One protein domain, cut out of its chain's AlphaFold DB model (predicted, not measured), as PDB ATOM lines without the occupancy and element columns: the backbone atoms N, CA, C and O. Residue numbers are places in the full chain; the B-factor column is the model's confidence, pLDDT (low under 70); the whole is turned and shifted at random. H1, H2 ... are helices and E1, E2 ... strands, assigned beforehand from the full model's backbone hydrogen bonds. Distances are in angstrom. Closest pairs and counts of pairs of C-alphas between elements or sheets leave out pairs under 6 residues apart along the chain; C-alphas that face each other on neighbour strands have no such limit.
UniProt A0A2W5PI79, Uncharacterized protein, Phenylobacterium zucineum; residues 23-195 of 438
ATOM      1  N   ALA A  23      13.518 -13.830  -0.403       92.25
ATOM      2  CA  ALA A  23      12.973 -14.137   0.913       92.25
ATOM      3  C   ALA A  23      11.485 -13.778   0.948       92.25
ATOM      4  O   ALA A  23      11.123 -12.607   0.835       92.25
ATOM      5  N   PHE A  24      10.641 -14.788   1.118       90.94
ATOM      6  CA  PHE A  24       9.208 -14.655   1.350       90.94
ATOM      7  C   PHE A  24       8.901 -14.821   2.848       90.94
ATOM      8  O   PHE A  24       9.786 -15.131   3.661       90.94
ATOM      9  N   ASP A  25       7.645 -14.598   3.231       89.31
ATOM     10  CA  ASP A  25       7.198 -14.752   4.622       89.31
ATOM     11  C   ASP A  25       7.250 -16.215   5.089       89.31
ATOM     12  O   ASP A  25       7.475 -16.484   6.267       89.31
ATOM     13  N   ASP A  26       7.105 -17.157   4.159       87.88
ATOM     14  CA  ASP A  26       6.962 -18.594   4.393       87.88
ATOM     15  C   ASP A  26       8.059 -19.455   3.739       87.88
ATOM     16  O   ASP A  26       8.170 -20.634   4.073       87.88
ATOM     17  N   LEU A  27       8.889 -18.886   2.854       90.62
ATOM     18  CA  LEU A  27       9.889 -19.607   2.061       90.62
ATOM     19  C   LEU A  27      11.116 -18.740   1.751       90.62
ATOM     20  O   LEU A  27      10.999 -17.554   1.457       90.62
ATOM     21  N   ASP A  28      12.298 -19.350   1.724       93.56
ATOM     22  CA  ASP A  28      13.483 -18.764   1.099       93.56
ATOM     23  C   ASP A  28      13.796 -19.470  -0.226       93.56
ATOM     24  O   ASP A  28      14.078 -20.666  -0.250       93.56
ATOM     25  N   LEU A  29      13.765 -18.728  -1.334       94.88
ATOM     26  CA  LEU A  29      14.073 -19.232  -2.672       94.88
ATOM     27  C   LEU A  29      15.475 -18.786  -3.099       94.88
ATOM     28  O   LEU A  29      15.793 -17.594  -3.107       94.88
ATOM     29  N   ILE A  30      16.305 -19.754  -3.479       95.06
ATOM     30  CA  ILE A  30      17.700 -19.552  -3.871       95.06
ATOM     31  C   ILE A  30      17.892 -20.090  -5.297       95.06
ATOM     32  O   ILE A  30      18.093 -21.294  -5.483       95.06
ATOM     33  N   PRO A  31      17.784 -19.230  -6.325       92.88
ATOM     34  CA  PRO A  31      18.063 -19.616  -7.698       92.88
ATOM     35  C   PRO A  31      19.566 -19.751  -7.948       92.88
ATOM     36  O   PRO A  31      20.344 -18.844  -7.656       92.88
ATOM     37  N   MET A  32      19.951 -20.879  -8.535       89.00
ATOM     38  CA  MET A  32      21.324 -21.276  -8.811       89.00
ATOM     39  C   MET A  32      21.503 -21.586 -10.298       89.00
ATOM     40  O   MET A  32      20.637 -22.183 -10.945       89.00
ATOM     41  N   ILE A  33      22.667 -21.228 -10.827       84.56
ATOM     42  CA  ILE A  33      23.143 -21.711 -12.125       84.56
ATOM     43  C   ILE A  33      23.907 -23.026 -11.948       84.56
ATOM     44  O   ILE A  33      24.411 -23.327 -10.864       84.56
ATOM     45  N   CYS A  34      24.017 -23.795 -13.033       82.19
ATOM     46  CA  CYS A  34      24.680 -25.101 -13.079       82.19
ATOM     47  C   CYS A  34      26.019 -25.133 -12.328       82.19
ATOM     48  O   CYS A  34      26.276 -26.027 -11.527       82.19
ATOM     49  N   ALA A  35      26.865 -24.140 -12.572       79.38
ATOM     50  CA  ALA A  35      28.227 -24.131 -12.074       79.38
ATOM     51  C   ALA A  35      28.367 -23.738 -10.601       79.38
ATOM     52  O   ALA A  35      29.303 -24.177  -9.944       79.38
ATOM     53  N   ASP A  36      27.440 -22.943 -10.071       86.00
ATOM     54  CA  ASP A  36      27.393 -22.682  -8.635       86.00
ATOM     55  C   ASP A  36      26.802 -23.879  -7.885       86.00
ATOM     56  O   ASP A  36      27.184 -24.149  -6.748       86.00
ATOM     57  N   LEU A  37      25.890 -24.618  -8.526       87.44
ATOM     58  CA  LEU A  37      25.268 -25.788  -7.922       87.44
ATOM     59  C   LEU A  37      26.261 -26.951  -7.753       87.44
ATOM     60  O   LEU A  37      26.188 -27.657  -6.754       87.44
ATOM     61  N   VAL A  38      27.201 -27.145  -8.682       86.00
ATOM     62  CA  VAL A  38      28.201 -28.231  -8.584       86.00
ATOM     63  C   VAL A  38      29.347 -27.952  -7.612       86.00
ATOM     64  O   VAL A  38      30.104 -28.870  -7.312       86.00
ATOM     65  N   GLN A  39      29.492 -26.717  -7.120       86.00
ATOM     66  CA  GLN A  39      30.538 -26.384  -6.156       86.00
ATOM     67  C   GLN A  39      30.288 -27.081  -4.816       86.00
ATOM     68  O   GLN A  39      29.195 -27.040  -4.250       86.00
ATOM     69  N   THR A  40      31.345 -27.670  -4.281       84.69
ATOM     70  CA  THR A  40      31.374 -28.371  -3.003       84.69
ATOM     71  C   THR A  40      32.035 -27.517  -1.919       84.69
ATOM     72  O   THR A  40      32.586 -26.440  -2.167       84.69
ATOM     73  N   PHE A  41      31.967 -27.990  -0.673       84.62
ATOM     74  CA  PHE A  41      32.649 -27.340   0.448       84.62
ATOM     75  C   PHE A  41      34.179 -27.412   0.335       84.62
ATOM     76  O   PHE A  41      34.860 -26.549   0.897       84.62
ATOM     77  N   ASP A  42      34.693 -28.396  -0.405       85.38
ATOM     78  CA  ASP A  42      36.124 -28.642  -0.585       85.38
ATOM     79  C   ASP A  42      36.745 -27.725  -1.653       85.38
ATOM     80  O   ASP A  42      37.952 -27.490  -1.637       85.38
ATOM     81  N   ASP A  43      35.924 -27.118  -2.518       81.81
ATOM     82  CA  ASP A  43      36.367 -26.207  -3.586       81.81
ATOM     83  C   ASP A  43      36.798 -24.812  -3.072       81.81
ATOM     84  O   ASP A  43      37.243 -23.958  -3.843       81.81
ATOM     85  N   GLY A  44      36.695 -24.570  -1.760       85.06
ATOM     86  CA  GLY A  44      37.183 -23.367  -1.083       85.06
ATOM     87  C   GLY A  44      36.085 -22.505  -0.451       85.06
ATOM     88  O   GLY A  44      34.901 -22.652  -0.726       85.06
ATOM     89  N   VAL A  45      36.487 -21.571   0.416       85.06
ATOM     90  CA  VAL A  45      35.566 -20.760   1.245       85.06
ATOM     91  C   VAL A  45      34.729 -19.746   0.460       85.06
ATOM     92  O   VAL A  45      33.688 -19.303   0.938       85.06
ATOM     93  N   ASP A  46      35.155 -19.400  -0.754       82.44
ATOM     94  CA  ASP A  46      34.470 -18.438  -1.619       82.44
ATOM     95  C   ASP A  46      33.501 -19.108  -2.604       82.44
ATOM     96  O   ASP A  46      33.149 -18.517  -3.630       82.44
ATOM     97  N   THR A  47      33.089 -20.347  -2.361       85.88
ATOM     98  CA  THR A  47      32.105 -21.026  -3.206       85.88
ATOM     99  C   THR A  47      30.687 -20.607  -2.839       85.88
ATOM    100  O   THR A  47      30.409 -20.085  -1.752       85.88
ATOM    101  N   ALA A  48      29.754 -20.820  -3.762       88.00
ATOM    102  CA  ALA A  48      28.356 -20.505  -3.550       88.00
ATOM    103  C   ALA A  48      27.771 -21.280  -2.361       88.00
ATOM    104  O   ALA A  48      27.027 -20.708  -1.564       88.00
ATOM    105  N   VAL A  49      28.173 -22.542  -2.187       89.25
ATOM    106  CA  VAL A  49      27.693 -23.396  -1.098       89.25
ATOM    107  C   VAL A  49      28.091 -22.859   0.289       89.25
ATOM    108  O   VAL A  49      27.260 -22.826   1.200       89.25
ATOM    109  N   HIS A  50      29.316 -22.337   0.441       89.56
ATOM    110  CA  HIS A  50      29.764 -21.678   1.677       89.56
ATOM    111  C   HIS A  50      29.027 -20.359   1.919       89.56
ATOM    112  O   HIS A  50      28.564 -20.111   3.035       89.56
ATOM    113  N   ARG A  51      28.852 -19.535   0.877       89.62
ATOM    114  CA  ARG A  51      28.123 -18.259   0.982       89.62
ATOM    115  C   ARG A  51      26.667 -18.453   1.401       89.62
ATOM    116  O   ARG A  51      26.197 -17.741   2.286       89.62
ATOM    117  N   VAL A  52      25.964 -19.419   0.806       91.38
ATOM    118  CA  VAL A  52      24.576 -19.728   1.188       91.38
ATOM    119  C   VAL A  52      24.512 -20.211   2.628       91.38
ATOM    120  O   VAL A  52      23.686 -19.713   3.393       91.38
ATOM    121  N   ARG A  53      25.408 -21.118   3.031       92.25
ATOM    122  CA  ARG A  53      25.457 -21.602   4.413       92.25
ATOM    123  C   ARG A  53      25.641 -20.458   5.406       92.25
ATOM    124  O   ARG A  53      24.894 -20.376   6.378       92.25
ATOM    125  N   ALA A  54      26.593 -19.562   5.150       90.31
ATOM    126  CA  ALA A  54      26.845 -18.409   6.006       90.31
ATOM    127  C   ALA A  54      25.622 -17.478   6.088       90.31
ATOM    128  O   ALA A  54      25.234 -17.068   7.182       90.31
ATOM    129  N   ALA A  55      24.975 -17.197   4.952       89.50
ATOM    130  CA  ALA A  55      23.785 -16.349   4.898       89.50
ATOM    131  C   ALA A  55      22.602 -16.945   5.681       89.50
ATOM    132  O   ALA A  55      21.954 -16.240   6.453       89.50
ATOM    133  N   LEU A  56      22.342 -18.247   5.531       90.44
ATOM    134  CA  LEU A  56      21.258 -18.929   6.246       90.44
ATOM    135  C   LEU A  56      21.527 -19.031   7.756       90.44
ATOM    136  O   LEU A  56      20.595 -18.914   8.552       90.44
ATOM    137  N   GLN A  57      22.788 -19.223   8.159       89.38
ATOM    138  CA  GLN A  57      23.184 -19.277   9.570       89.38
ATOM    139  C   GLN A  57      23.071 -17.918  10.267       89.38
ATOM    140  O   GLN A  57      22.643 -17.867  11.419       89.38
ATOM    141  N   ALA A  58      23.423 -16.827   9.581       87.38
ATOM    142  CA  ALA A  58      23.399 -15.481  10.152       87.38
ATOM    143  C   ALA A  58      21.990 -15.025  10.575       87.38
ATOM    144  O   ALA A  58      21.849 -14.245  11.512       87.38
ATOM    145  N   GLU A  59      20.946 -15.515   9.908       81.81
ATOM    146  CA  GLU A  59      19.575 -15.079  10.171       81.81
ATOM    147  C   GLU A  59      18.839 -15.872  11.249       81.81
ATOM    148  O   GLU A  59      17.809 -15.414  11.741       81.81
ATOM    149  N   GLY A  60      19.301 -17.076  11.597       73.81
ATOM    150  CA  GLY A  60      18.694 -17.895  12.657       73.81
ATOM    151  C   GLY A  60      17.233 -18.328  12.432       73.81
ATOM    152  O   GLY A  60      16.634 -18.916  13.329       73.81
ATOM    153  N   GLY A  61      16.635 -18.050  11.266       77.00
ATOM    154  CA  GLY A  61      15.255 -18.437  10.949       77.00
ATOM    155  C   GLY A  61      15.084 -19.940  10.685       77.00
ATOM    156  O   GLY A  61      16.042 -20.626  10.327       77.00
ATOM    157  N   GLN A  62      13.847 -20.434  10.799       82.38
ATOM    158  CA  GLN A  62      13.461 -21.824  10.486       82.38
ATOM    159  C   GLN A  62      12.671 -21.963   9.175       82.38
ATOM    160  O   GLN A  62      12.119 -23.024   8.901       82.38
ATOM    161  N   LYS A  63      12.602 -20.900   8.360       88.38
ATOM    162  CA  LYS A  63      11.874 -20.939   7.087       88.38
ATOM    163  C   LYS A  63      12.432 -22.039   6.174       88.38
ATOM    164  O   LYS A  63      13.664 -22.153   6.075       88.38
ATOM    165  N   PRO A  64      11.564 -22.819   5.503       90.25
ATOM    166  CA  PRO A  64      12.008 -23.787   4.519       90.25
ATOM    167  C   PRO A  64      12.771 -23.098   3.389       90.25
ATOM    168  O   PRO A  64      12.603 -21.904   3.125       90.25
ATOM    169  N   VAL A  65      13.626 -23.868   2.725       92.38
ATOM    170  CA  VAL A  65      14.465 -23.406   1.622       92.38
ATOM    171  C   VAL A  65      14.108 -24.178   0.358       92.38
ATOM    172  O   VAL A  65      14.078 -25.410   0.355       92.38
ATOM    173  N   LEU A  66      13.882 -23.453  -0.733       94.19
ATOM    174  CA  LEU A  66      13.823 -24.008  -2.077       94.19
ATOM    175  C   LEU A  66      15.059 -23.548  -2.844       94.19
ATOM    176  O   LEU A  66      15.227 -22.364  -3.123       94.19
ATOM    177  N   VAL A  67      15.918 -24.490  -3.206       94.88
ATOM    178  CA  VAL A  67      17.018 -24.243  -4.138       94.88
ATOM    179  C   VAL A  67      16.524 -24.618  -5.528       94.88
ATOM    180  O   VAL A  67      16.079 -25.745  -5.727       94.88
ATOM    181  N   THR A  68      16.587 -23.703  -6.494       94.31
ATOM    182  CA  THR A  68      16.214 -24.006  -7.887       94.31
ATOM    183  C   THR A  68      17.432 -23.956  -8.785       94.31
ATOM    184  O   THR A  68      18.161 -22.972  -8.732       94.31
ATOM    185  N   GLY A  69      17.633 -24.960  -9.633       91.06
ATOM    186  CA  GLY A  69      18.763 -25.022 -10.559       91.06
ATOM    187  C   GLY A  69      18.327 -25.157 -12.013       91.06
ATOM    188  O   GLY A  69      17.500 -26.012 -12.321       91.06
ATOM    189  N   SER A  70      18.914 -24.356 -12.905       86.88
ATOM    190  CA  SER A  70      18.868 -24.596 -14.354       86.88
ATOM    191  C   SER A  70      20.200 -25.187 -14.798       86.88
ATOM    192  O   SER A  70      21.243 -24.538 -14.682       86.88
ATOM    193  N   LEU A  71      20.173 -26.433 -15.263       85.25
ATOM    194  CA  LEU A  71      21.363 -27.239 -15.508       85.25
ATOM    195  C   LEU A  71      21.576 -27.473 -16.999       85.25
ATOM    196  O   LEU A  71      20.625 -27.689 -17.751       85.25
ATOM    197  N   LEU A  72      22.845 -27.467 -17.395       81.75
ATOM    198  CA  LEU A  72      23.294 -27.931 -18.698       81.75
ATOM    199  C   LEU A  72      24.218 -29.123 -18.469       81.75
ATOM    200  O   LEU A  72      25.306 -28.969 -17.913       81.75
ATOM    201  N   GLN A  73      23.788 -30.304 -18.895       77.56
ATOM    202  CA  GLN A  73      24.638 -31.485 -18.914       77.56
ATOM    203  C   GLN A  73      25.269 -31.637 -20.296       77.56
ATOM    204  O   GLN A  73      24.570 -31.684 -21.302       77.56
ATOM    205  N   THR A  74      26.597 -31.736 -20.345       78.75
ATOM    206  CA  THR A  74      27.350 -32.048 -21.575       78.75
ATOM    207  C   THR A  74      27.637 -33.533 -21.737       78.75
ATOM    208  O   THR A  74      28.027 -33.970 -22.815       78.75
ATOM    209  N   GLU A  75      27.427 -34.312 -20.678       83.44
ATOM    210  CA  GLU A  75      27.578 -35.762 -20.660       83.44
ATOM    211  C   GLU A  75      26.246 -36.407 -20.247       83.44
ATOM    212  O   GLU A  75      25.539 -35.839 -19.409       83.44
ATOM    213  N   PRO A  76      25.889 -37.592 -20.779       79.88
ATOM    214  CA  PRO A  76      24.619 -38.254 -20.465       79.88
ATOM    215  C   PRO A  76      24.424 -38.645 -18.997       79.88
ATOM    216  O   PRO A  76      23.303 -38.900 -18.580       79.88
ATOM    217  N   SER A  77      25.494 -38.744 -18.212       82.56
ATOM    218  CA  SER A  77      25.436 -38.970 -16.769       82.56
ATOM    219  C   SER A  77      26.720 -38.447 -16.149       82.56
ATOM    220  O   SER A  77      27.799 -38.724 -16.663       82.56
ATOM    221  N   ASN A  78      26.612 -37.742 -15.023       83.38
ATOM    222  CA  ASN A  78      27.769 -37.289 -14.260       83.38
ATOM    223  C   ASN A  78      27.524 -37.527 -12.756       83.38
ATOM    224  O   ASN A  78      26.591 -36.941 -12.196       83.38
ATOM    225  N   PRO A  79      28.339 -38.368 -12.090       81.38
ATOM    226  CA  PRO A  79      28.149 -38.709 -10.682       81.38
ATOM    227  C   PRO A  79      28.287 -37.501  -9.746       81.38
ATOM    228  O   PRO A  79      27.688 -37.506  -8.671       81.38
ATOM    229  N   ASN A  80      28.980 -36.434 -10.156       84.75
ATOM    230  CA  ASN A  80      29.140 -35.219  -9.353       84.75
ATOM    231  C   ASN A  80      27.800 -34.560  -9.022       84.75
ATOM    232  O   ASN A  80      27.696 -33.880  -8.009       84.75
ATOM    233  N   TRP A  81      26.752 -34.793  -9.819       87.06
ATOM    234  CA  TRP A  81      25.419 -34.288  -9.502       87.06
ATOM    235  C   TRP A  81      24.848 -34.886  -8.225       87.06
ATOM    236  O   TRP A  81      24.214 -34.170  -7.457       87.06
ATOM    237  N   THR A  82      25.110 -36.166  -7.958       88.38
ATOM    238  CA  THR A  82      24.679 -36.784  -6.698       88.38
ATOM    239  C   THR A  82      25.395 -36.150  -5.506       88.38
ATOM    240  O   THR A  82      24.740 -35.801  -4.529       88.38
ATOM    241  N   VAL A  83      26.701 -35.890  -5.627       88.62
ATOM    242  CA  VAL A  83      27.509 -35.203  -4.604       88.62
ATOM    243  C   VAL A  83      27.050 -33.759  -4.405       88.62
ATOM    244  O   VAL A  83      26.903 -33.306  -3.275       88.62
ATOM    245  N   ALA A  84      26.784 -33.034  -5.491       89.69
ATOM    246  CA  ALA A  84      26.318 -31.655  -5.451       89.69
ATOM    247  C   ALA A  84      24.951 -31.547  -4.764       89.69
ATOM    248  O   ALA A  84      24.793 -30.779  -3.815       89.69
ATOM    249  N   ILE A  85      23.972 -32.348  -5.197       92.06
ATOM    250  CA  ILE A  85      22.628 -32.384  -4.603       92.06
ATOM    251  C   ILE A  85      22.719 -32.718  -3.109       92.06
ATOM    252  O   ILE A  85      22.097 -32.031  -2.298       92.06
ATOM    253  N   ASP A  86      23.531 -33.711  -2.738       91.25
ATOM    254  CA  ASP A  86      23.793 -34.055  -1.339       91.25
ATOM    255  C   ASP A  86      24.429 -32.886  -0.565       91.25
ATOM    256  O   ASP A  86      23.965 -32.536   0.518       91.25
ATOM    257  N   GLY A  87      25.405 -32.193  -1.158       91.00
ATOM    258  CA  GLY A  87      26.021 -30.975  -0.629       91.00
ATOM    259  C   GLY A  87      25.008 -29.883  -0.285       91.00
ATOM    260  O   GLY A  87      25.007 -29.337   0.824       91.00
ATOM    261  N   TRP A  88      24.102 -29.587  -1.213       92.75
ATOM    262  CA  TRP A  88      23.056 -28.580  -1.023       92.75
ATOM    263  C   TRP A  88      22.026 -28.991   0.018       92.75
ATOM    264  O   TRP A  88      21.647 -28.188   0.881       92.75
ATOM    265  N   LEU A  89      21.595 -30.249  -0.041       91.56
ATOM    266  CA  LEU A  89      20.617 -30.787   0.884       91.56
ATOM    267  C   LEU A  89      21.203 -30.885   2.286       91.56
ATOM    268  O   LEU A  89      20.639 -30.309   3.202       91.56
ATOM    269  N   ASN A  90      22.319 -31.568   2.493       90.00
ATOM    270  CA  ASN A  90      22.780 -31.973   3.819       90.00
ATOM    271  C   ASN A  90      23.800 -31.021   4.458       90.00
ATOM    272  O   ASN A  90      23.936 -31.024   5.683       90.00
ATOM    273  N   HIS A  91      24.463 -30.158   3.684       90.00
ATOM    274  CA  HIS A  91      25.537 -29.306   4.208       90.00
ATOM    275  C   HIS A  91      25.268 -27.800   4.062       90.00
ATOM    276  O   HIS A  91      25.477 -27.052   5.021       90.00
ATOM    277  N   ALA A  92      24.768 -27.344   2.911       89.62
ATOM    278  CA  ALA A  92      24.525 -25.919   2.653       89.62
ATOM    279  C   ALA A  92      23.368 -25.344   3.478       89.62
ATOM    280  O   ALA A  92      23.425 -24.216   3.959       89.62
ATOM    281  N   THR A  93      22.319 -26.142   3.660       87.62
ATOM    282  CA  THR A  93      21.042 -25.725   4.260       87.62
ATOM    283  C   THR A  93      20.805 -26.365   5.632       87.62
ATOM    284  O   THR A  93      19.661 -26.539   6.063       87.62
ATOM    285  N   LEU A  94      21.882 -26.784   6.308       85.12
ATOM    286  CA  LEU A  94      21.839 -27.573   7.542       85.12
ATOM    287  C   LEU A  94      20.862 -26.984   8.576       85.12
ATOM    288  O   LEU A  94      20.915 -25.798   8.891       85.12
ATOM    289  N   GLY A  95      19.987 -27.834   9.123       83.00
ATOM    290  CA  GLY A  95      19.022 -27.443  10.157       83.00
ATOM    291  C   GLY A  95      17.727 -26.806   9.643       83.00
ATOM    292  O   GLY A  95      16.879 -26.450  10.454       83.00
ATOM    293  N   ARG A  96      17.549 -26.690   8.320       87.06
ATOM    294  CA  ARG A  96      16.292 -26.252   7.692       87.06
ATOM    295  C   ARG A  96      15.679 -27.338   6.822       87.06
ATOM    296  O   ARG A  96      16.414 -28.158   6.270       87.06
ATOM    297  N   ASP A  97      14.360 -27.311   6.665       87.81
ATOM    298  CA  ASP A  97      13.688 -28.121   5.651       87.81
ATOM    299  C   ASP A  97      14.034 -27.580   4.264       87.81
ATOM    300  O   ASP A  97      13.905 -26.385   3.998       87.81
ATOM    301  N   VAL A  98      14.513 -28.451   3.380       89.81
ATOM    302  CA  VAL A  98      15.069 -28.052   2.085       89.81
ATOM    303  C   VAL A  98      14.553 -28.949   0.972       89.81
ATOM    304  O   VAL A  98      14.467 -30.168   1.140       89.81
ATOM    305  N   LEU A  99      14.232 -28.336  -0.165       92.62
ATOM    306  CA  LEU A  99      14.077 -29.020  -1.445       92.62
ATOM    307  C   LEU A  99      15.033 -28.411  -2.468       92.62
ATOM    308  O   LEU A  99      15.257 -27.200  -2.481       92.62
ATOM    309  N   VAL A 100      15.564 -29.257  -3.341       94.12
ATOM    310  CA  VAL A 100      16.347 -28.857  -4.511       94.12
ATOM    311  C   VAL A 100      15.532 -29.227  -5.745       94.12
ATOM    312  O   VAL A 100      15.298 -30.406  -5.985       94.12
ATOM    313  N   ALA A 101      15.069 -28.241  -6.509       94.00
ATOM    314  CA  ALA A 101      14.312 -28.434  -7.743       94.00
ATOM    315  C   ALA A 101      15.188 -28.098  -8.951       94.00
ATOM    316  O   ALA A 101      15.660 -26.971  -9.098       94.00
ATOM    317  N   LEU A 102      15.411 -29.075  -9.820       92.94
ATOM    318  CA  LEU A 102      16.311 -28.967 -10.960       92.94
ATOM    319  C   LEU A 102      15.522 -29.060 -12.260       92.94
ATOM    320  O   LEU A 102      14.678 -29.938 -12.431       92.94
ATOM    321  N   ALA A 103      15.829 -28.159 -13.184       90.50
ATOM    322  CA  ALA A 103      15.437 -28.237 -14.580       90.50
ATOM    323  C   ALA A 103      16.705 -28.436 -15.406       90.50
ATOM    324  O   ALA A 103      17.660 -27.676 -15.264       90.50
ATOM    325  N   ASN A 104      16.734 -29.471 -16.236       87.06
ATOM    326  CA  ASN A 104      17.945 -29.900 -16.912       87.06
ATOM    327  C   ASN A 104      17.780 -29.929 -18.430       87.06
ATOM    328  O   ASN A 104      16.812 -30.487 -18.950       87.06
ATOM    329  N   VAL A 105      18.774 -29.390 -19.128       81.75
ATOM    330  CA  VAL A 105      19.009 -29.640 -20.550       81.75
ATOM    331  C   VAL A 105      19.905 -30.874 -20.647       81.75
ATOM    332  O   VAL A 105      21.119 -30.793 -20.457       81.75
ATOM    333  N   ALA A 106      19.273 -32.024 -20.879       72.31
ATOM    334  CA  ALA A 106      19.932 -33.324 -20.942       72.31
ATOM    335  C   ALA A 106      20.564 -33.591 -22.316       72.31
ATOM    336  O   ALA A 106      19.996 -33.229 -23.348       72.31
ATOM    337  N   VAL A 107      21.685 -34.321 -22.333       77.75
ATOM    338  CA  VAL A 107      22.190 -34.957 -23.558       77.75
ATOM    339  C   VAL A 107      21.272 -36.120 -23.926       77.75
ATOM    340  O   VAL A 107      21.057 -37.027 -23.121       77.75
ATOM    341  N   ASP A 108      20.773 -36.141 -25.161       80.44
ATOM    342  CA  ASP A 108      19.823 -37.163 -25.622       80.44
ATOM    343  C   ASP A 108      20.486 -38.489 -26.059       80.44
ATOM    344  O   ASP A 108      19.935 -39.258 -26.846       80.44
ATOM    345  N   THR A 109      21.664 -38.804 -25.522       86.50
ATOM    346  CA  THR A 109      22.366 -40.064 -25.794       86.50
ATOM    347  C   THR A 109      22.059 -41.068 -24.681       86.50
ATOM    348  O   THR A 109      22.380 -40.793 -23.526       86.50
ATOM    349  N   PRO A 110      21.414 -42.210 -24.968       87.56
ATOM    350  CA  PRO A 110      21.091 -43.210 -23.954       87.56
ATOM    351  C   PRO A 110      22.332 -43.913 -23.412       87.56
ATOM    352  O   PRO A 110      23.288 -44.168 -24.141       87.56
ATOM    353  N   LEU A 111      22.287 -44.276 -22.130       87.81
ATOM    354  CA  LEU A 111      23.282 -45.144 -21.509       87.81
ATOM    355  C   LEU A 111      22.701 -46.541 -21.315       87.81
ATOM    356  O   LEU A 111      21.571 -46.706 -20.865       87.81
ATOM    357  N   ARG A 112      23.497 -47.571 -21.615       85.62
ATOM    358  CA  ARG A 112      23.053 -48.971 -21.526       85.62
ATOM    359  C   ARG A 112      22.607 -49.356 -20.111       85.62
ATOM    360  O   ARG A 112      21.578 -50.002 -19.938       85.62
ATOM    361  N   LYS A 113      23.374 -48.959 -19.092       86.56
ATOM    362  CA  LYS A 113      23.100 -49.301 -17.688       86.56
ATOM    363  C   LYS A 113      22.049 -48.364 -17.093       86.56
ATOM    364  O   LYS A 113      22.261 -47.152 -17.068       86.56
ATOM    365  N   GLU A 114      20.969 -48.929 -16.548       85.38
ATOM    366  CA  GLU A 114      19.893 -48.168 -15.888       85.38
ATOM    367  C   GLU A 114      20.406 -47.266 -14.761       85.38
ATOM    368  O   GLU A 114      19.986 -46.117 -14.661       85.38
ATOM    369  N   GLU A 115      21.356 -47.757 -13.960       84.69
ATOM    370  CA  GLU A 115      21.965 -47.006 -12.854       84.69
ATOM    371  C   GLU A 115      22.563 -45.666 -13.298       84.69
ATOM    372  O   GLU A 115      22.567 -44.716 -12.524       84.69
ATOM    373  N   HIS A 116      23.026 -45.556 -14.545       85.50
ATOM    374  CA  HIS A 116      23.536 -44.302 -15.097       85.50
ATOM    375  C   HIS A 116      22.470 -43.567 -15.918       85.50
ATOM    376  O   HIS A 116      22.316 -42.358 -15.776       85.50
ATOM    377  N   ASP A 117      21.692 -44.279 -16.744       85.25
ATOM    378  CA  ASP A 117      20.674 -43.657 -17.605       85.25
ATOM    379  C   ASP A 117      19.568 -42.955 -16.813       85.25
ATOM    380  O   ASP A 117      19.004 -41.963 -17.273       85.25
ATOM    381  N   CYS A 118      19.272 -43.432 -15.602       81.31
ATOM    382  CA  CYS A 118      18.305 -42.791 -14.719       81.31
ATOM    383  C   CYS A 118      18.674 -41.355 -14.322       81.31
ATOM    384  O   CYS A 118      17.775 -40.568 -14.038       81.31
ATOM    385  N   TRP A 119      19.962 -40.998 -14.366       81.06
ATOM    386  CA  TRP A 119      20.471 -39.650 -14.082       81.06
ATOM    387  C   TRP A 119      20.620 -38.781 -15.329       81.06
ATOM    388  O   TRP A 119      21.022 -37.621 -15.223       81.06
ATOM    389  N   ARG A 120      20.279 -39.311 -16.508       82.75
ATOM    390  CA  ARG A 120      20.308 -38.552 -17.761       82.75
ATOM    391  C   ARG A 120      19.297 -37.417 -17.765       82.75
ATOM    392  O   ARG A 120      19.578 -36.340 -18.271       82.75
ATOM    393  N   SER A 121      18.132 -37.640 -17.163       78.31
ATOM    394  CA  SER A 121      17.176 -36.574 -16.871       78.31
ATOM    395  C   SER A 121      17.272 -36.212 -15.392       78.31
ATOM    396  O   SER A 121      16.603 -36.804 -14.551       78.31
ATOM    397  N   LEU A 122      18.116 -35.230 -15.060       86.00
ATOM    398  CA  LEU A 122      18.159 -34.649 -13.710       86.00
ATOM    399  C   LEU A 122      16.963 -33.750 -13.396       86.00
ATOM    400  O   LEU A 122      16.864 -33.240 -12.281       86.00
ATOM    401  N   THR A 123      16.080 -33.519 -14.371       90.44
ATOM    402  CA  THR A 123      14.885 -32.703 -14.174       90.44
ATOM    403  C   THR A 123      14.008 -33.366 -13.122       90.44
ATOM    404  O   THR A 123      13.445 -34.438 -13.349       90.44
ATOM    405  N   GLY A 124      13.908 -32.748 -11.954       91.50
ATOM    406  CA  GLY A 124      13.341 -33.397 -10.788       91.50
ATOM    407  C   GLY A 124      13.460 -32.578  -9.522       91.50
ATOM    408  O   GLY A 124      14.006 -31.477  -9.514       91.50
ATOM    409  N   VAL A 125      12.935 -33.137  -8.440       92.31
ATOM    410  CA  VAL A 125      12.991 -32.521  -7.117       92.31
ATOM    411  C   VAL A 125      13.565 -33.507  -6.121       92.31
ATOM    412  O   VAL A 125      13.180 -34.676  -6.090       92.31
ATOM    413  N   PHE A 126      14.480 -33.011  -5.302       91.56
ATOM    414  CA  PHE A 126      15.269 -33.778  -4.357       91.56
ATOM    415  C   PHE A 126      15.084 -33.217  -2.950       91.56
ATOM    416  O   PHE A 126      14.960 -32.006  -2.760       91.56
ATOM    417  N   GLY A 127      15.083 -34.100  -1.961       89.38
ATOM    418  CA  GLY A 127      14.970 -33.758  -0.550       89.38
ATOM    419  C   GLY A 127      15.816 -34.687   0.314       89.38
ATOM    420  O   GLY A 127      16.283 -35.736  -0.140       89.38
ATOM    421  N   ARG A 128      16.047 -34.290   1.569       86.62
ATOM    422  CA  ARG A 128      16.852 -35.077   2.515       86.62
ATOM    423  C   ARG A 128      16.255 -36.465   2.745       86.62
ATOM    424  O   ARG A 128      15.071 -36.687   2.501       86.62
ATOM    425  N   MET A 129      17.090 -37.373   3.254       69.19
ATOM    426  CA  MET A 129      16.758 -38.729   3.722       69.19
ATOM    427  C   MET A 129      15.735 -38.750   4.881       69.19
ATOM    428  O   MET A 129      15.995 -39.262   5.963       69.19
ATOM    429  N   ASN A 130      14.536 -38.236   4.629       61.03
ATOM    430  CA  ASN A 130      13.322 -38.588   5.342       61.03
ATOM    431  C   ASN A 130      12.585 -39.614   4.475       61.03
ATOM    432  O   ASN A 130      12.712 -39.608   3.247       61.03
ATOM    433  N   VAL A 131      11.866 -40.547   5.103       55.72
ATOM    434  CA  VAL A 131      11.069 -41.553   4.385       55.72
ATOM    435  C   VAL A 131      10.208 -40.822   3.360       55.72
ATOM    436  O   VAL A 131       9.402 -39.978   3.743       55.72
ATOM    437  N   ALA A 132      10.399 -41.116   2.068       57.59
ATOM    438  CA  ALA A 132       9.533 -40.564   1.038       57.59
ATOM    439  C   ALA A 132       8.087 -40.879   1.428       57.59
ATOM    440  O   ALA A 132       7.791 -42.057   1.676       57.59
ATOM    441  N   PRO A 133       7.203 -39.874   1.544       62.25
ATOM    442  CA  PRO A 133       5.843 -40.137   1.974       62.25
ATOM    443  C   PRO A 133       5.210 -41.200   1.080       62.25
ATOM    444  O   PRO A 133       5.443 -41.248  -0.135       62.25
ATOM    445  N   LYS A 134       4.433 -42.095   1.698       64.19
ATOM    446  CA  LYS A 134       3.781 -43.202   0.989       64.19
ATOM    447  C   LYS A 134       3.020 -42.659  -0.225       64.19
ATOM    448  O   LYS A 134       2.271 -41.696  -0.107       64.19
ATOM    449  N   GLY A 135       3.210 -43.293  -1.382       66.25
ATOM    450  CA  GLY A 135       2.543 -42.904  -2.628       66.25
ATOM    451  C   GLY A 135       3.252 -41.828  -3.458       66.25
ATOM    452  O   GLY A 135       2.709 -41.426  -4.478       66.25
ATOM    453  N   GLN A 136       4.452 -41.378  -3.074       67.94
ATOM    454  CA  GLN A 136       5.277 -40.497  -3.922       67.94
ATOM    455  C   GLN A 136       6.298 -41.243  -4.783       67.94
ATOM    456  O   GLN A 136       6.849 -40.677  -5.726       67.94
ATOM    457  N   ALA A 137       6.567 -42.510  -4.466       63.34
ATOM    458  CA  ALA A 137       7.419 -43.343  -5.294       63.34
ATOM    459  C   ALA A 137       6.654 -43.741  -6.564       63.34
ATOM    460  O   ALA A 137       5.579 -44.332  -6.477       63.34
ATOM    461  N   ASN A 138       7.245 -43.453  -7.725       70.81
ATOM    462  CA  ASN A 138       6.862 -44.020  -9.019       70.81
ATOM    463  C   ASN A 138       5.481 -43.588  -9.549       70.81
ATOM    464  O   ASN A 138       4.666 -44.414  -9.955       70.81
ATOM    465  N   LEU A 139       5.249 -42.275  -9.625       81.81
ATOM    466  CA  LEU A 139       4.095 -41.691 -10.321       81.81
ATOM    467  C   LEU A 139       4.166 -41.917 -11.841       81.81
ATOM    468  O   LEU A 139       5.160 -42.394 -12.374       81.81
ATOM    469  N   ARG A 140       3.117 -41.545 -12.583       86.06
ATOM    470  CA  ARG A 140       3.105 -41.652 -14.057       86.06
ATOM    471  C   ARG A 140       4.132 -40.750 -14.738       86.06
ATOM    472  O   ARG A 140       4.734 -41.142 -15.727       86.06
ATOM    473  N   VAL A 141       4.334 -39.545 -14.206       87.44
ATOM    474  CA  VAL A 141       5.246 -38.548 -14.793       87.44
ATOM    475  C   VAL A 141       6.653 -38.653 -14.210       87.44
ATOM    476  O   VAL A 141       7.627 -38.372 -14.905       87.44
ATOM    477  N   THR A 142       6.770 -39.061 -12.946       87.50
ATOM    478  CA  THR A 142       8.041 -39.102 -12.219       87.50
ATOM    479  C   THR A 142       8.345 -40.480 -11.655       87.50
ATOM    480  O   THR A 142       7.461 -41.231 -11.258       87.50
ATOM    481  N   ARG A 143       9.631 -40.802 -11.591       86.38
ATOM    482  CA  ARG A 143      10.175 -42.002 -10.953       86.38
ATOM    483  C   ARG A 143      10.951 -41.616  -9.706       86.38
ATOM    484  O   ARG A 143      11.530 -40.531  -9.642       86.38
ATOM    485  N   GLY A 144      10.982 -42.518  -8.733       85.56
ATOM    486  CA  GLY A 144      11.830 -42.352  -7.562       85.56
ATOM    487  C   GLY A 144      13.309 -42.560  -7.897       85.56
ATOM    488  O   GLY A 144      13.660 -43.444  -8.679       85.56
ATOM    489  N   VAL A 145      14.175 -41.772  -7.265       85.56
ATOM    490  CA  VAL A 145      15.615 -42.039  -7.153       85.56
ATOM    491  C   VAL A 145      16.022 -42.002  -5.685       85.56
ATOM    492  O   VAL A 145      15.500 -41.208  -4.895       85.56
ATOM    493  N   ALA A 146      16.936 -42.892  -5.304       86.62
ATOM    494  CA  ALA A 146      17.298 -43.099  -3.907       86.62
ATOM    495  C   ALA A 146      18.804 -43.317  -3.653       86.62
ATOM    496  O   ALA A 146      19.166 -44.344  -3.075       86.62
ATOM    497  N   PRO A 147      19.695 -42.375  -4.023       86.50
ATOM    498  CA  PRO A 147      21.106 -42.445  -3.635       86.50
ATOM    499  C   PRO A 147      21.330 -42.499  -2.119       86.50
ATOM    500  O   PRO A 147      20.431 -42.184  -1.326       86.50
ATOM    501  N   PRO A 148      22.553 -42.838  -1.683       84.62
ATOM    502  CA  PRO A 148      22.988 -42.544  -0.324       84.62
ATOM    503  C   PRO A 148      22.852 -41.034  -0.051       84.62
ATOM    504  O   PRO A 148      23.325 -40.226  -0.839       84.62
ATOM    505  N   GLY A 149      22.182 -40.648   1.040       84.31
ATOM    506  CA  GLY A 149      22.098 -39.247   1.499       84.31
ATOM    507  C   GLY A 149      20.798 -38.501   1.170       84.31
ATOM    508  O   GLY A 149      20.344 -37.689   1.983       84.31
ATOM    509  N   PHE A 150      20.119 -38.827   0.064       89.19
ATOM    510  CA  PHE A 150      18.885 -38.135  -0.332       89.19
ATOM    511  C   PHE A 150      17.869 -39.018  -1.070       89.19
ATOM    512  O   PHE A 150      18.121 -40.171  -1.427       89.19
ATOM    513  N   ARG A 151      16.673 -38.470  -1.278       87.56
ATOM    514  CA  ARG A 151      15.619 -39.046  -2.122       87.56
ATOM    515  C   ARG A 151      15.181 -38.010  -3.145       87.56
ATOM    516  O   ARG A 151      15.301 -36.811  -2.905       87.56
ATOM    517  N   GLY A 152      14.673 -38.463  -4.282       87.69
ATOM    518  CA  GLY A 152      14.150 -37.558  -5.295       87.69
ATOM    519  C   GLY A 152      13.085 -38.180  -6.179       87.69
ATOM    520  O   GLY A 152      12.927 -39.401  -6.231       87.69
ATOM    521  N   ALA A 153      12.372 -37.307  -6.876       88.94
ATOM    522  CA  ALA A 153      11.450 -37.637  -7.946       88.94
ATOM    523  C   ALA A 153      11.949 -36.962  -9.226       88.94
ATOM    524  O   ALA A 153      11.945 -35.734  -9.316       88.94
ATOM    525  N   VAL A 154      12.389 -37.755 -10.201       89.50
ATOM    526  CA  VAL A 154      12.864 -37.257 -11.503       89.50
ATOM    527  C   VAL A 154      11.845 -37.570 -12.583       89.50
ATOM    528  O   VAL A 154      11.120 -38.563 -12.492       89.50
ATOM    529  N   VAL A 155      11.755 -36.719 -13.601       89.56
ATOM    530  CA  VAL A 155      10.876 -36.946 -14.752       89.56
ATOM    531  C   VAL A 155      11.259 -38.265 -15.422       89.56
ATOM    532  O   VAL A 155      12.429 -38.508 -15.701       89.56
ATOM    533  N   ARG A 156      10.268 -39.129 -15.677       87.94
ATOM    534  CA  ARG A 156      10.501 -40.434 -16.311       87.94
ATOM    535  C   ARG A 156      11.000 -40.279 -17.732       87.94
ATOM    536  O   ARG A 156      11.973 -40.914 -18.117       87.94
ATOM    537  N   THR A 157      10.317 -39.455 -18.519       84.50
ATOM    538  CA  THR A 157      10.669 -39.280 -19.925       84.50
ATOM    539  C   THR A 157      12.037 -38.624 -20.080       84.50
ATOM    540  O   THR A 157      12.416 -37.717 -19.339       84.50
ATOM    541  N   THR A 158      12.780 -39.117 -21.063       77.81
ATOM    542  CA  THR A 158      14.101 -38.616 -21.446       77.81
ATOM    543  C   THR A 158      14.034 -37.696 -22.665       77.81
ATOM    544  O   THR A 158      15.045 -37.124 -23.051       77.81
ATOM    545  N   SER A 159      12.850 -37.534 -23.264       79.00
ATOM    546  CA  SER A 159      12.591 -36.566 -24.332       79.00
ATOM    547  C   SER A 159      12.221 -35.189 -23.755       79.00
ATOM    548  O   SER A 159      11.770 -35.121 -22.610       79.00
ATOM    549  N   PRO A 160      12.350 -34.097 -24.537       84.00
ATOM    550  CA  PRO A 160      11.935 -32.758 -24.122       84.00
ATOM    551  C   PRO A 160      10.510 -32.731 -23.554       84.00
ATOM    552  O   PRO A 160       9.534 -33.059 -24.235       84.00
ATOM    553  N   TYR A 161      10.391 -32.356 -22.283       85.25
ATOM    554  CA  TYR A 161       9.149 -32.495 -21.536       85.25
ATOM    555  C   TYR A 161       9.041 -31.456 -20.429       85.25
ATOM    556  O   TYR A 161      10.025 -31.109 -19.780       85.25
ATOM    557  N   VAL A 162       7.819 -30.994 -20.192       87.19
ATOM    558  CA  VAL A 162       7.466 -30.148 -19.056       87.19
ATOM    559  C   VAL A 162       6.608 -30.972 -18.121       87.19
ATOM    560  O   VAL A 162       5.597 -31.532 -18.533       87.19
ATOM    561  N   ALA A 163       6.994 -31.021 -16.854       87.88
ATOM    562  CA  ALA A 163       6.214 -31.637 -15.795       87.88
ATOM    563  C   ALA A 163       5.849 -30.577 -14.758       87.88
ATOM    564  O   ALA A 163       6.651 -29.697 -14.447       87.88
ATOM    565  N   ALA A 164       4.639 -30.667 -14.220       85.81
ATOM    566  CA  ALA A 164       4.152 -29.743 -13.207       85.81
ATOM    567  C   ALA A 164       3.440 -30.507 -12.089       85.81
ATOM    568  O   ALA A 164       2.746 -31.503 -12.317       85.81
ATOM    569  N   GLY A 165       3.615 -30.022 -10.867       85.50
ATOM    570  CA  GLY A 165       3.051 -30.634  -9.674       85.50
ATOM    571  C   GLY A 165       3.374 -29.826  -8.422       85.50
ATOM    572  O   GLY A 165       4.308 -29.022  -8.449       85.50
ATOM    573  N   PRO A 166       2.610 -30.018  -7.337       86.31
ATOM    574  CA  PRO A 166       2.846 -29.324  -6.084       86.31
ATOM    575  C   PRO A 166       4.111 -29.826  -5.377       86.31
ATOM    576  O   PRO A 166       4.494 -30.996  -5.484       86.31
ATOM    577  N   LEU A 167       4.698 -28.901  -4.624       86.25
ATOM    578  CA  LEU A 167       5.807 -29.046  -3.684       86.25
ATOM    579  C   LEU A 167       5.280 -28.582  -2.323       86.25
ATOM    580  O   LEU A 167       4.539 -27.597  -2.288       86.25
ATOM    581  N   ALA A 168       5.636 -29.239  -1.220       82.69
ATOM    582  CA  ALA A 168       5.257 -28.732   0.099       82.69
ATOM    583  C   ALA A 168       6.217 -29.153   1.217       82.69
ATOM    584  O   ALA A 168       6.917 -30.164   1.134       82.69
ATOM    585  N   TRP A 169       6.208 -28.367   2.292       81.31
ATOM    586  CA  TRP A 169       7.021 -28.556   3.491       81.31
ATOM    587  C   TRP A 169       6.126 -28.698   4.730       81.31
ATOM    588  O   TRP A 169       5.000 -28.191   4.724       81.31
ATOM    589  N   PRO A 170       6.609 -29.319   5.819       73.75
ATOM    590  CA  PRO A 170       5.986 -29.172   7.129       73.75
ATOM    591  C   PRO A 170       5.991 -27.690   7.559       73.75
ATOM    592  O   PRO A 170       6.922 -26.965   7.212       73.75
ATOM    593  N   PRO A 171       4.986 -27.200   8.308       69.75
ATOM    594  CA  PRO A 171       3.744 -27.854   8.722       69.75
ATOM    595  C   PRO A 171       2.590 -27.645   7.721       69.75
ATOM    596  O   PRO A 171       1.430 -27.853   8.065       69.75
ATOM    597  N   TYR A 172       2.870 -27.203   6.493       71.81
ATOM    598  CA  TYR A 172       1.864 -26.740   5.529       71.81
ATOM    599  C   TYR A 172       1.028 -27.864   4.889       71.81
ATOM    600  O   TYR A 172       0.247 -27.614   3.971       71.81
ATOM    601  N   LEU A 173       1.164 -29.099   5.383       72.69
ATOM    602  CA  LEU A 173       0.371 -30.254   4.978       72.69
ATOM    603  C   LEU A 173      -0.305 -30.934   6.171       72.69
ATOM    604  O   LEU A 173       0.290 -31.008   7.246       72.69
ATOM    605  N   PRO A 174      -1.494 -31.538   5.971       65.69
ATOM    606  CA  PRO A 174      -2.222 -32.236   7.032       65.69
ATOM    607  C   PRO A 174      -1.443 -33.376   7.695       65.69
ATOM    608  O   PRO A 174      -1.696 -33.690   8.854       65.69
ATOM    609  N   THR A 175      -0.519 -34.016   6.969       68.81
ATOM    610  CA  THR A 175       0.288 -35.124   7.499       68.81
ATOM    611  C   THR A 175       1.532 -34.649   8.247       68.81
ATOM    612  O   THR A 175       2.148 -35.446   8.943       68.81
ATOM    613  N   GLY A 176       1.905 -33.369   8.124       65.75
ATOM    614  CA  GLY A 176       3.149 -32.838   8.680       65.75
ATOM    615  C   GLY A 176       4.418 -33.365   7.998       65.75
ATOM    616  O   GLY A 176       5.510 -33.086   8.483       65.75
ATOM    617  N   ASP A 177       4.291 -34.097   6.887       71.19
ATOM    618  CA  ASP A 177       5.425 -34.635   6.136       71.19
ATOM    619  C   ASP A 177       5.906 -33.659   5.056       71.19
ATOM    620  O   ASP A 177       5.129 -32.890   4.484       71.19
ATOM    621  N   GLN A 178       7.195 -33.735   4.719       73.06
ATOM    622  CA  GLN A 178       7.743 -33.060   3.545       73.06
ATOM    623  C   GLN A 178       7.291 -33.771   2.268       73.06
ATOM    624  O   GLN A 178       7.419 -34.986   2.148       73.06
ATOM    625  N   PHE A 179       6.799 -33.016   1.292       76.44
ATOM    626  CA  PHE A 179       6.223 -33.546   0.065       76.44
ATOM    627  C   PHE A 179       7.079 -33.128  -1.126       76.44
ATOM    628  O   PHE A 179       7.057 -31.963  -1.526       76.44
ATOM    629  N   PHE A 180       7.865 -34.078  -1.652       75.81
ATOM    630  CA  PHE A 180       8.966 -33.767  -2.562       75.81
ATOM    631  C   PHE A 180       8.472 -33.164  -3.861       75.81
ATOM    632  O   PHE A 180       8.832 -32.038  -4.145       75.81
ATOM    633  N   TRP A 181       7.669 -33.892  -4.638       86.06
ATOM    634  CA  TRP A 181       7.052 -33.399  -5.868       86.06
ATOM    635  C   TRP A 181       6.070 -34.428  -6.412       86.06
ATOM    636  O   TRP A 181       6.459 -35.546  -6.751       86.06
ATOM    637  N   HIS A 182       4.797 -34.055  -6.535       82.06
ATOM    638  CA  HIS A 182       3.791 -34.922  -7.150       82.06
ATOM    639  C   HIS A 182       3.434 -34.425  -8.545       82.06
ATOM    640  O   HIS A 182       2.400 -33.788  -8.763       82.06
ATOM    641  N   ALA A 183       4.304 -34.714  -9.508       83.62
ATOM    642  CA  ALA A 183       4.029 -34.429 -10.906       83.62
ATOM    643  C   ALA A 183       2.851 -35.286 -11.399       83.62
ATOM    644  O   ALA A 183       2.993 -36.475 -11.688       83.62
ATOM    645  N   ALA A 184       1.671 -34.675 -11.468       77.50
ATOM    646  CA  ALA A 184       0.467 -35.294 -12.023       77.50
ATOM    647  C   ALA A 184       0.216 -34.859 -13.472       77.50
ATOM    648  O   ALA A 184      -0.482 -35.551 -14.209       77.50
ATOM    649  N   MET A 185       0.791 -33.723 -13.877       81.62
ATOM    650  CA  MET A 185       0.666 -33.187 -15.224       81.62
ATOM    651  C   MET A 185       2.001 -33.243 -15.943       81.62
ATOM    652  O   MET A 185       3.054 -32.970 -15.358       81.62
ATOM    653  N   GLY A 186       1.932 -33.494 -17.244       84.38
ATOM    654  CA  GLY A 186       3.064 -33.255 -18.104       84.38
ATOM    655  C   GLY A 186       2.682 -33.110 -19.568       84.38
ATOM    656  O   GLY A 186       1.620 -33.556 -20.009       84.38
ATOM    657  N   ALA A 187       3.549 -32.428 -20.302       85.69
ATOM    658  CA  ALA A 187       3.363 -32.077 -21.696       85.69
ATOM    659  C   ALA A 187       4.686 -32.232 -22.444       85.69
ATOM    660  O   ALA A 187       5.739 -31.804 -21.967       85.69
ATOM    661  N   ALA A 188       4.622 -32.825 -23.633       85.31
ATOM    662  CA  ALA A 188       5.768 -32.865 -24.526       85.31
ATOM    663  C   ALA A 188       6.118 -31.449 -25.007       85.31
ATOM    664  O   ALA A 188       5.234 -30.625 -25.260       85.31
ATOM    665  N   LEU A 189       7.412 -31.183 -25.156       84.00
ATOM    666  CA  LEU A 189       7.900 -30.014 -25.879       84.00
ATOM    667  C   LEU A 189       8.056 -30.406 -27.347       84.00
ATOM    668  O   LEU A 189       8.811 -31.317 -27.681       84.00
ATOM    669  N   VAL A 190       7.327 -29.721 -28.219       83.56
ATOM    670  CA  VAL A 190       7.388 -29.899 -29.673       83.56
ATOM    671  C   VAL A 190       7.975 -28.644 -30.316       83.56
ATOM    672  O   VAL A 190       8.123 -27.616 -29.659       83.56
ATOM    673  N   GLY A 191       8.284 -28.681 -31.615       80.44
ATOM    674  CA  GLY A 191       8.849 -27.515 -32.314       80.44
ATOM    675  C   GLY A 191       7.994 -26.238 -32.218       80.44
ATOM    676  O   GLY A 191       8.530 -25.139 -32.292       80.44
ATOM    677  N   ALA A 192       6.680 -26.372 -31.996       85.50
ATOM    678  CA  ALA A 192       5.752 -25.258 -31.782       85.50
ATOM    679  C   ALA A 192       5.698 -24.735 -30.325       85.50
ATOM    680  O   ALA A 192       4.946 -23.803 -30.046       85.50
ATOM    681  N   GLY A 193       6.463 -25.320 -29.397       85.81
ATOM    682  CA  GLY A 193       6.479 -24.978 -27.974       85.81
ATOM    683  C   GLY A 193       5.924 -26.088 -27.076       85.81
ATOM    684  O   GLY A 193       6.047 -27.277 -27.371       85.81
ATOM    685  N   VAL A 194       5.327 -25.702 -25.946       86.00
ATOM    686  CA  VAL A 194       4.691 -26.647 -25.016       86.00
ATOM    687  C   VAL A 194       3.392 -27.151 -25.640       86.00
ATOM    688  O   VAL A 194       2.505 -26.354 -25.945       86.00
ATOM    689  N   ALA A 195       3.276 -28.465 -25.836       85.06
ATOM    690  CA  ALA A 195       2.033 -29.065 -26.299       85.06
ATOM    691  C   ALA A 195       0.899 -28.824 -25.287       85.06
ATOM    692  O   ALA A 195       1.142 -28.594 -24.099       85.06
TER     693      ALA A 195
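This is residues 23 to 195 of the 438 residues of an uncharacterized protein of Phenylobacterium zucineum (UniProt A0A2W5PI79). A twisted wall of six strands has the helix H3 packed slantwise over one face, with H2 partly alongside H3 and the short H1 close by; the long link of residues 165 to 184 runs over the opposite face. The small hairpin E7 and E8 lies off one end of the sheet. The printed part has 173 residues, with four named helices and eight named strands in the order E1 H1 H2 E2 H3 E3 H4 E4 E5 E6 E7 E8; the large sheet, E1 E2 E3 E4 E6 E5, is mixed. The class is mixed, helices and strands, with 80 residues, under half, in named elements. The whole is compact, with a radius of gyration of the C-alphas of 15.9 A and spans of 45 by 41 by 33 A.

In the sheet, E2, residues 65 to 72, is parallel to E1, residues 28 to 33, with N 30 and O 66 2.8 A apart, and to E3, residues 98 to 105, with N 67 and O 99 2.9 A apart. E4, residues 124 to 128, is antiparallel to E3, with N 102 and O 124 2.8 A apart, and to E6, residues 150 to 155, with N 125 and O 153 2.9 A apart. E5, residues 142 to 145, forms a hairpin with E6, with N 143 and O 154 2.8 A apart. H3, residues 80 to 92, is on the sheet at a height of 9.2 A, over E3 and E4, slantwise at 39 degrees to E4 on the local plane; together they make two layers, a helix on one face of a sheet. H1, residues 34 to 37, is on the same face, over none of the strands, and only just touches H3, with 3 pairs of C-alphas within 8 A, the closest being Leu 37 and Ala 84, 6.5 A. H2, residues 48 to 59, touches H3 with residues 49 to 53 alone, at a shallow tilt of 16 degrees, the same way; the closest C-alphas are Arg 53 and Ala 92, 4.8 A. H2 is only just not on the sheet, with 4 pairs of C-alphas within 10 A. E1, H1 H2, E2 and E2, H3, E3 are strand-helix-strand units, two parallel neighbour strands with helices between, each with a right-handed crossover. E7, residues 161 to 164, and E8, residues 185 to 190, form an antiparallel hairpin, with N 162 and O 187 2.9 A apart. H4, residues 114 to 117, touches no helix and is not on the sheet. O i to N i+4 pairs are within hydrogen-bond range in 7 of 8 for H2 and 8 of 9 for H3; H1 and H4 are too short for such a pair.

E1 begins at C-alpha 28 (13.483, -18.764, 1.099), and E8 ends at C-alpha 190 (7.388, -29.899, -29.673). E3 is 23.0 A long, E2 22.6 A, H2 17.2 A and H3 15.9 A.

The C-alphas farthest apart, of Gly 60 and Gly 191, are 47.0 A apart. The printed part has no cut. The links E4 to E5 and E7 to E8 are long. The pLDDT is under 70 at residues 129 to 137, 171 and 174 to 176.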